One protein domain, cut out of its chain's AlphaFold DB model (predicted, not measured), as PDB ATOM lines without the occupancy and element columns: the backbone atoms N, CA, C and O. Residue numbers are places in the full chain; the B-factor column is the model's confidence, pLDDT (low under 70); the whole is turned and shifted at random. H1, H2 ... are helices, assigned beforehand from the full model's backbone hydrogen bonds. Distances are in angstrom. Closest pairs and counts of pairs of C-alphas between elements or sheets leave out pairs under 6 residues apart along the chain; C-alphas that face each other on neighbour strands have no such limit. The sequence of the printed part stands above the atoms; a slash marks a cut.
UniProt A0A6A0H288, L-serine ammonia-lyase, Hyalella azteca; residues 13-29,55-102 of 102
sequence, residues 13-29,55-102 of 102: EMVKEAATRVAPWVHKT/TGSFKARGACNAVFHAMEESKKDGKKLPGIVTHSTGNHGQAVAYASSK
ATOM      1  N   GLU A  13     -22.087  20.395   3.428       96.88
ATOM      2  CA  GLU A  13     -21.009  20.115   2.483       96.88
ATOM      3  C   GLU A  13     -20.773  18.610   2.343       96.88
ATOM      4  O   GLU A  13     -20.738  18.104   1.226       96.88
ATOM      5  N   MET A  14     -20.810  17.860   3.450       96.38
ATOM      6  CA  MET A  14     -20.736  16.393   3.413       96.38
ATOM      7  C   MET A  14     -21.869  15.774   2.579       96.38
ATOM      8  O   MET A  14     -21.672  14.772   1.890       96.38
ATOM      9  N   VAL A  15     -23.069  16.366   2.610       97.00
ATOM     10  CA  VAL A  15     -24.202  15.909   1.786       97.00
ATOM     11  C   VAL A  15     -23.971  16.208   0.302       97.00
ATOM     12  O   VAL A  15     -24.310  15.377  -0.542       97.00
ATOM     13  N   LYS A  16     -23.380  17.359  -0.038       98.06
ATOM     14  CA  LYS A  16     -23.023  17.706  -1.425       98.06
ATOM     15  C   LYS A  16     -21.908  16.817  -1.964       98.06
ATOM     16  O   LYS A  16     -22.026  16.318  -3.081       98.06
ATOM     17  N   GLU A  17     -20.876  16.559  -1.168       97.88
ATOM     18  CA  GLU A  17     -19.812  15.609  -1.499       97.88
ATOM     19  C   GLU A  17     -20.388  14.216  -1.752       97.88
ATOM     20  O   GLU A  17     -20.100  13.592  -2.776       97.88
ATOM     21  N   ALA A  18     -21.280  13.755  -0.869       98.06
ATOM     22  CA  ALA A  18     -21.986  12.497  -1.056       98.06
ATOM     23  C   ALA A  18     -22.808  12.490  -2.351       98.06
ATOM     24  O   ALA A  18     -22.769  11.508  -3.088       98.06
ATOM     25  N   ALA A  19     -23.523  13.576  -2.665       98.25
ATOM     26  CA  ALA A  19     -24.301  13.692  -3.895       98.25
ATOM     27  C   ALA A  19     -23.422  13.560  -5.147       98.25
ATOM     28  O   ALA A  19     -23.785  12.812  -6.057       98.25
ATOM     29  N   THR A  20     -22.258  14.217  -5.170       98.31
ATOM     30  CA  THR A  20     -21.276  14.104  -6.260       98.31
ATOM     31  C   THR A  20     -20.741  12.679  -6.378       98.31
ATOM     32  O   THR A  20     -20.776  12.100  -7.463       98.31
ATOM     33  N   ARG A  21     -20.323  12.076  -5.258       98.12
ATOM     34  CA  ARG A  21     -19.769  10.713  -5.207       98.12
ATOM     35  C   ARG A  21     -20.737   9.665  -5.757       98.12
ATOM     36  O   ARG A  21     -20.335   8.757  -6.481       98.12
ATOM     37  N   VAL A  22     -22.024   9.770  -5.419       98.38
ATOM     38  CA  VAL A  22     -23.016   8.744  -5.786       98.38
ATOM     39  C   VAL A  22     -23.707   8.993  -7.123       98.38
ATOM     40  O   VAL A  22     -24.342   8.069  -7.630       98.38
ATOM     41  N   ALA A  23     -23.607  10.195  -7.701       98.31
ATOM     42  CA  ALA A  23     -24.361  10.595  -8.895       98.31
ATOM     43  C   ALA A  23     -24.285   9.606 -10.079       98.31
ATOM     44  O   ALA A  23     -25.338   9.339 -10.661       98.31
ATOM     45  N   PRO A  24     -23.129   8.996 -10.420       98.12
ATOM     46  CA  PRO A  24     -23.054   8.025 -11.520       98.12
ATOM     47  C   PRO A  24     -23.779   6.701 -11.238       98.12
ATOM     48  O   PRO A  24     -24.062   5.927 -12.151       98.12
ATOM     49  N   TRP A  25     -24.069   6.417  -9.967       98.25
ATOM     50  CA  TRP A  25     -24.462   5.092  -9.491       98.25
ATOM     51  C   TRP A  25     -25.905   5.022  -9.001       98.25
ATOM     52  O   TRP A  25     -26.405   3.924  -8.752       98.25
ATOM     53  N   VAL A  26     -26.591   6.160  -8.881       98.44
ATOM     54  CA  VAL A  26     -27.976   6.252  -8.399       98.44
ATOM     55  C   VAL A  26     -28.855   7.016  -9.385       98.44
ATOM     56  O   VAL A  26     -28.397   7.854 -10.152       98.44
ATOM     57  N   HIS A  27     -30.159   6.763  -9.353       98.56
ATOM     58  CA  HIS A  27     -31.133   7.520 -10.127       98.56
ATOM     59  C   HIS A  27     -31.408   8.892  -9.496       98.56
ATOM     60  O   HIS A  27     -31.612   9.024  -8.277       98.56
ATOM     61  N   LYS A  28     -31.545   9.912 -10.350       98.38
ATOM     62  CA  LYS A  28     -32.308  11.121 -10.023       98.38
ATOM     63  C   LYS A  28     -33.795  10.781 -10.131       98.38
ATOM     64  O   LYS A  28     -34.405  10.919 -11.182       98.38
ATOM     65  N   THR A  29     -34.353  10.270  -9.040       98.69
ATOM     66  CA  THR A  29     -35.748   9.817  -8.962       98.69
ATOM     67  C   THR A  29     -36.732  10.959  -9.241       98.69
ATOM     68  O   THR A  29     -36.428  12.114  -8.908       98.69
ATOM     69  N   THR A  55     -32.018  -0.723  -6.538       98.00
ATOM     70  CA  THR A  55     -32.422  -1.672  -5.486       98.00
ATOM     71  C   THR A  55     -33.773  -1.353  -4.824       98.00
ATOM     72  O   THR A  55     -34.011  -1.765  -3.691       98.00
ATOM     73  N   GLY A  56     -34.644  -0.578  -5.485       98.19
ATOM     74  CA  GLY A  56     -36.026  -0.327  -5.061       98.19
ATOM     75  C   GLY A  56     -36.196   0.552  -3.816       98.19
ATOM     76  O   GLY A  56     -37.291   0.606  -3.259       98.19
ATOM     77  N   SER A  57     -35.141   1.217  -3.328       98.56
ATOM     78  CA  SER A  57     -35.245   2.104  -2.160       98.56
ATOM     79  C   SER A  57     -34.127   3.143  -2.093       98.56
ATOM     80  O   SER A  57     -33.063   2.985  -2.691       98.56
ATOM     81  N   PHE A  58     -34.309   4.162  -1.251       98.62
ATOM     82  CA  PHE A  58     -33.313   5.219  -1.035       98.62
ATOM     83  C   PHE A  58     -31.950   4.715  -0.533       98.62
ATOM     84  O   PHE A  58     -30.954   5.436  -0.612       98.62
ATOM     85  N   LYS A  59     -31.882   3.481  -0.009       98.50
ATOM     86  CA  LYS A  59     -30.690   2.945   0.658       98.50
ATOM     87  C   LYS A  59     -29.484   2.799  -0.267       98.50
ATOM     88  O   LYS A  59     -28.362   2.845   0.237       98.50
ATOM     89  N   ALA A  60     -29.689   2.713  -1.584       98.50
ATOM     90  CA  ALA A  60     -28.593   2.738  -2.553       98.50
ATOM     91  C   ALA A  60     -27.724   3.998  -2.414       98.50
ATOM     92  O   ALA A  60     -26.509   3.909  -2.540       98.50
ATOM     93  N   ARG A  61     -28.309   5.153  -2.064       98.62
ATOM     94  CA  ARG A  61     -27.563   6.408  -1.876       98.62
ATOM     95  C   ARG A  61     -26.530   6.285  -0.759       98.62
ATOM     96  O   ARG A  61     -25.347   6.504  -0.986       98.62
ATOM     97  N   GLY A  62     -26.973   5.896   0.436       98.00
ATOM     98  CA  GLY A  62     -26.092   5.762   1.598       98.00
ATOM     99  C   GLY A  62     -25.070   4.637   1.437       98.00
ATOM    100  O   GLY A  62     -23.902   4.829   1.758       98.00
ATOM    101  N   ALA A  63     -25.488   3.490   0.891       98.44
ATOM    102  CA  ALA A  63     -24.596   2.354   0.669       98.44
ATOM    103  C   ALA A  63     -23.484   2.682  -0.338       98.44
ATOM    104  O   ALA A  63     -22.313   2.466  -0.033       98.44
ATOM    105  N   CYS A  64     -23.828   3.269  -1.491       98.50
ATOM    106  CA  CYS A  64     -22.840   3.744  -2.460       98.50
ATOM    107  C   CYS A  64     -21.903   4.777  -1.834       98.50
ATOM    108  O   CYS A  64     -20.691   4.660  -1.978       98.50
ATOM    109  N   ASN A  65     -22.443   5.753  -1.096       98.50
ATOM    110  CA  ASN A  65     -21.619   6.776  -0.464       98.50
ATOM    111  C   ASN A  65     -20.576   6.171   0.487       98.50
ATOM    112  O   ASN A  65     -19.402   6.511   0.395       98.50
ATOM    113  N   ALA A  66     -20.999   5.260   1.367       97.25
ATOM    114  CA  ALA A  66     -20.122   4.639   2.354       97.25
ATOM    115  C   ALA A  66     -19.045   3.755   1.705       97.25
ATOM    116  O   ALA A  66     -17.869   3.882   2.038       97.25
ATOM    117  N   VAL A  67     -19.432   2.890   0.761       97.31
ATOM    118  CA  VAL A  67     -18.495   1.980   0.085       97.31
ATOM    119  C   VAL A  67     -17.474   2.767  -0.734       97.31
ATOM    120  O   VAL A  67     -16.275   2.542  -0.590       97.31
ATOM    121  N   PHE A  68     -17.918   3.727  -1.549       97.25
ATOM    122  CA  PHE A  68     -17.008   4.488  -2.406       97.25
ATOM    123  C   PHE A  68     -16.115   5.436  -1.610       97.25
ATOM    124  O   PHE A  68     -14.942   5.568  -1.943       97.25
ATOM    125  N   HIS A  69     -16.610   6.015  -0.515       95.81
ATOM    126  CA  HIS A  69     -15.767   6.804   0.376       95.81
ATOM    127  C   HIS A  69     -14.668   5.946   1.024       95.81
ATOM    128  O   HIS A  69     -13.503   6.332   1.020       95.81
ATOM    129  N   ALA A  70     -14.995   4.736   1.493       94.94
ATOM    130  CA  ALA A  70     -13.989   3.814   2.023       94.94
ATOM    131  C   ALA A  70     -12.945   3.410   0.962       94.94
ATOM    132  O   ALA A  70     -11.766   3.241   1.281       94.94
ATOM    133  N   MET A  71     -13.355   3.279  -0.306       94.50
ATOM    134  CA  MET A  71     -12.441   3.039  -1.431       94.50
ATOM    135  C   MET A  71     -11.532   4.233  -1.718       94.50
ATOM    136  O   MET A  71     -10.346   4.026  -1.966       94.50
ATOM    137  N   GLU A  72     -12.066   5.454  -1.698       94.50
ATOM    138  CA  GLU A  72     -11.295   6.695  -1.847       94.50
ATOM    139  C   GLU A  72     -10.221   6.801  -0.758       94.50
ATOM    140  O   GLU A  72      -9.041   6.946  -1.076       94.50
ATOM    141  N   GLU A  73     -10.607   6.626   0.508       93.56
ATOM    142  CA  GLU A  73      -9.688   6.707   1.648       93.56
ATOM    143  C   GLU A  73      -8.630   5.597   1.613       93.56
ATOM    144  O   GLU A  73      -7.443   5.861   1.790       93.56
ATOM    145  N   SER A  74      -9.022   4.361   1.283       93.00
ATOM    146  CA  SER A  74      -8.061   3.254   1.151       93.00
ATOM    147  C   SER A  74      -7.024   3.529   0.057       93.00
ATOM    148  O   SER A  74      -5.836   3.288   0.261       93.00
ATOM    149  N   LYS A  75      -7.451   4.077  -1.092       92.31
ATOM    150  CA  LYS A  75      -6.547   4.465  -2.187       92.31
ATOM    151  C   LYS A  75      -5.598   5.587  -1.769       92.31
ATOM    152  O   LYS A  75      -4.413   5.506  -2.080       92.31
ATOM    153  N   LYS A  76      -6.105   6.605  -1.069       93.25
ATOM    154  CA  LYS A  76      -5.317   7.744  -0.577       93.25
ATOM    155  C   LYS A  76      -4.230   7.307   0.407       93.25
ATOM    156  O   LYS A  76      -3.101   7.774   0.308       93.25
ATOM    157  N   ASP A  77      -4.552   6.363   1.284       91.88
ATOM    158  CA  ASP A  77      -3.625   5.800   2.269       91.88
ATOM    159  C   ASP A  77      -2.684   4.719   1.702       91.88
ATOM    160  O   ASP A  77      -1.836   4.199   2.430       91.88
ATOM    161  N   GLY A  78      -2.849   4.319   0.434       92.00
ATOM    162  CA  GLY A  78      -2.112   3.202  -0.168       92.00
ATOM    163  C   GLY A  78      -2.438   1.834   0.451       92.00
ATOM    164  O   GLY A  78      -1.660   0.889   0.319       92.00
ATOM    165  N   LYS A  79      -3.575   1.712   1.145       90.88
ATOM    166  CA  LYS A  79      -4.012   0.486   1.825       90.88
ATOM    167  C   LYS A  79      -5.000  -0.295   0.963       90.88
ATOM    168  O   LYS A  79      -5.730   0.250   0.136       90.88
ATOM    169  N   LYS A  80      -5.070  -1.606   1.191       89.38
ATOM    170  CA  LYS A  80      -6.115  -2.445   0.599       89.38
ATOM    171  C   LYS A  80      -7.455  -2.146   1.275       89.38
ATOM    172  O   LYS A  80      -7.515  -2.091   2.502       89.38
ATOM    173  N   LEU A  81      -8.521  -2.019   0.482       87.38
ATOM    174  CA  LEU A  81      -9.883  -1.899   1.006       87.38
ATOM    175  C   LEU A  81     -10.224  -3.143   1.855       87.38
ATOM    176  O   LEU A  81     -10.081  -4.265   1.351       87.38
ATOM    177  N   PRO A  82     -10.674  -2.982   3.113       83.31
ATOM    178  CA  PRO A  82     -11.171  -4.101   3.903       83.31
ATOM    179  C   PRO A  82     -12.461  -4.670   3.296       83.31
ATOM    180  O   PRO A  82     -13.189  -3.988   2.576       83.31
ATOM    181  N   GLY A  83     -12.768  -5.934   3.594       92.56
ATOM    182  CA  GLY A  83     -14.044  -6.526   3.185       92.56
ATOM    183  C   GLY A  83     -15.234  -5.720   3.719       92.56
ATOM    184  O   GLY A  83     -15.219  -5.271   4.865       92.56
ATOM    185  N   ILE A  84     -16.269  -5.547   2.894       95.38
ATOM    186  CA  ILE A  84     -17.501  -4.855   3.285       95.38
ATOM    187  C   ILE A  84     -18.469  -5.875   3.888       95.38
ATOM    188  O   ILE A  84     -18.831  -6.853   3.236       95.38
ATOM    189  N   VAL A  85     -18.905  -5.636   5.126       96.12
ATOM    190  CA  VAL A  85     -19.870  -6.482   5.844       96.12
ATOM    191  C   VAL A  85     -21.038  -5.619   6.311       96.12
ATOM    192  O   VAL A  85     -20.843  -4.516   6.818       96.12
ATOM    193  N   THR A  86     -22.263  -6.116   6.150       96.56
ATOM    194  CA  THR A  86     -23.471  -5.483   6.689       96.56
ATOM    195  C   THR A  86     -24.446  -6.544   7.189       96.56
ATOM    196  O   THR A  86     -24.457  -7.670   6.692       96.56
ATOM    197  N   HIS A  87     -25.291  -6.176   8.149       96.81
ATOM    198  CA  HIS A  87     -26.435  -6.974   8.575       96.81
ATOM    199  C   HIS A  87     -27.720  -6.222   8.229       96.81
ATOM    200  O   HIS A  87     -27.902  -5.056   8.587       96.81
ATOM    201  N   SER A  88     -28.625  -6.875   7.503       95.50
ATOM    202  CA  SER A  88     -29.887  -6.271   7.094       95.50
ATOM    203  C   SER A  88     -30.952  -7.319   6.822       95.50
ATOM    204  O   SER A  88     -30.672  -8.364   6.248       95.50
ATOM    205  N   THR A  89     -32.199  -6.968   7.128       94.69
ATOM    206  CA  THR A  89     -33.396  -7.747   6.793       94.69
ATOM    207  C   THR A  89     -33.900  -7.538   5.357       94.69
ATOM    208  O   THR A  89     -34.901  -8.135   4.981       94.69
ATOM    209  N   GLY A  90     -33.261  -6.686   4.538       96.62
ATOM    210  CA  GLY A  90     -33.722  -6.435   3.164       96.62
ATOM    211  C   GLY A  90     -32.992  -5.301   2.442       96.62
ATOM    212  O   GLY A  90     -31.833  -5.443   2.059       96.62
ATOM    213  N   ASN A  91     -33.670  -4.161   2.254       98.12
ATOM    214  CA  ASN A  91     -33.236  -3.041   1.400       98.12
ATOM    215  C   ASN A  91     -31.773  -2.600   1.576       98.12
ATOM    216  O   ASN A  91     -31.141  -2.187   0.609       98.12
ATOM    217  N   HIS A  92     -31.223  -2.648   2.796       98.12
ATOM    218  CA  HIS A  92     -29.836  -2.221   3.014       98.12
ATOM    219  C   HIS A  92     -28.840  -3.274   2.528       98.12
ATOM    220  O   HIS A  92     -27.852  -2.910   1.904       98.12
ATOM    221  N   GLY A  93     -29.130  -4.561   2.741       98.25
ATOM    222  CA  GLY A  93     -28.320  -5.658   2.212       98.25
ATOM    223  C   GLY A  93     -28.249  -5.615   0.686       98.25
ATOM    224  O   GLY A  93     -27.159  -5.664   0.126       98.25
ATOM    225  N   GLN A  94     -29.390  -5.400   0.019       98.44
ATOM    226  CA  GLN A  94     -29.427  -5.224  -1.440       98.44
ATOM    227  C   GLN A  94     -28.620  -3.999  -1.891       98.44
ATOM    228  O   GLN A  94     -27.855  -4.081  -2.848       98.44
ATOM    229  N   ALA A  95     -28.759  -2.869  -1.193       98.56
ATOM    230  CA  ALA A  95     -28.037  -1.641  -1.509       98.56
ATOM    231  C   ALA A  95     -26.513  -1.780  -1.348       98.56
ATOM    232  O   ALA A  95     -25.769  -1.304  -2.202       98.56
ATOM    233  N   VAL A  96     -26.048  -2.443  -0.283       98.31
ATOM    234  CA  VAL A  96     -24.618  -2.711  -0.057       98.31
ATOM    235  C   VAL A  96     -24.086  -3.687  -1.100       98.31
ATOM    236  O   VAL A  96     -23.064  -3.396  -1.711       98.31
ATOM    237  N   ALA A  97     -24.806  -4.775  -1.389       98.00
ATOM    238  CA  ALA A  97     -24.425  -5.705  -2.451       98.00
ATOM    239  C   ALA A  97     -24.325  -5.005  -3.820       98.00
ATOM    240  O   ALA A  97     -23.358  -5.208  -4.551       98.00
ATOM    241  N   TYR A  98     -25.281  -4.127  -4.148       98.44
ATOM    242  CA  TYR A  98     -25.230  -3.310  -5.360       98.44
ATOM    243  C   TYR A  98     -24.004  -2.391  -5.386       98.44
ATOM    244  O   TYR A  98     -23.303  -2.367  -6.396       98.44
ATOM    245  N   ALA A  99     -23.728  -1.667  -4.298       98.06
ATOM    246  CA  ALA A  99     -22.584  -0.761  -4.207       98.06
ATOM    247  C   ALA A  99     -21.244  -1.500  -4.335       98.06
ATOM    248  O   ALA A  99     -20.380  -1.058  -5.081       98.06
ATOM    249  N   SER A 100     -21.094  -2.648  -3.670       97.00
ATOM    250  CA  SER A 100     -19.881  -3.475  -3.723       97.00
ATOM    251  C   SER A 100     -19.680  -4.209  -5.054       97.00
ATOM    252  O   SER A 100     -18.607  -4.757  -5.279       97.00
ATOM    253  N   SER A 101     -20.689  -4.238  -5.932       94.88
ATOM    254  CA  SER A 101     -20.587  -4.807  -7.288       94.88
ATOM    255  C   SER A 101     -20.049  -3.829  -8.342       94.88
ATOM    256  O   SER A 101     -20.031  -4.166  -9.528       94.88
ATOM    257  N   LYS A 102     -19.713  -2.600  -7.939       90.12
ATOM    258  CA  LYS A 102     -19.184  -1.535  -8.801       90.12
ATOM    259  C   LYS A 102     -17.693  -1.368  -8.574       90.12
ATOM    260  O   LYS A 102     -17.004  -1.127  -9.585       90.12
TER     261      LYS A 102
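What this domain is: This is residues 13 to 29 and 55 to 102 of the 102 residues of the protein "L-serine ammonia-lyase" of Hyalella azteca (UniProt A0A6A0H288). A long helix, H2, forms the middle of the domain, with one shorter helix on either side of it: H1 crosses it nearly at a right angle, and H3 packs on the opposite side, running roughly along it. After H2 the backbone folds back in a long stretch with no named element, residues 77 to 90, and then enters H3. The printed part has 65 residues, with three named helices in the order H1, H2, H3 along the chain and no named strand; the class is all helix, and 38 of the 65 residues are in the named helices. The whole is compact, with a radius of gyration of the C-alphas of 12.0 A, and the C-alphas span 34 by 27 by 18 A.

How they stand to each other: H1, residues 13 to 22, touches H2, residues 59 to 76, and their closest C-alphas, those of Ala 18 and Asn 65, are 5.8 A apart. H2 touches H1 with residues 61 to 69 alone. The lines of H1 and H2 are about perpendicular, at 86 degrees, and their centres are 10.8 A apart. H3, residues 91 to 100, touches H2 with 21 pairs of C-alphas within 8 A. The closest C-alphas of H2 and H3 are those of Ala 60 and Ala 95, 4.5 A apart. H2 and H3 run the same way at a shallow tilt of 33 degrees, only just short of steep. H1 and H3 are apart. In H1, H2 and H3 every O i to N i+4 pair is within hydrogen-bond range.

Where its parts are: H1 runs from Glu 13, with its C-alpha at (-21.009, 20.115, 2.483), to Val 22, and is 14.2 A from first to last C-alpha. H2, the longest helix with 18 residues, runs from Lys 59, with its C-alpha at (-30.690, 2.945, 0.658), to Lys 76 and is 25.9 A long. H3 runs from Asn 91 to Ser 100, whose C-alpha is at (-19.881, -3.475, -3.723), and is 14.3 A long.

The domain as a whole: The two C-alphas farthest apart are those of Thr 29 and Gly 78, at 35.4 A. Residues 30 to 54 are not printed, and C-alphas 29 and 55 are 12.5 A apart across this cut, which lies in the link from H1 to H2. The link from H2 to H3, 14 residues, is long; its C-alphas lie 10 to 20 A from the mean of all C-alphas. Lys 102 is the chain's last residue. The mean pLDDT of the printed part is 96.3, and no printed residue is under 70.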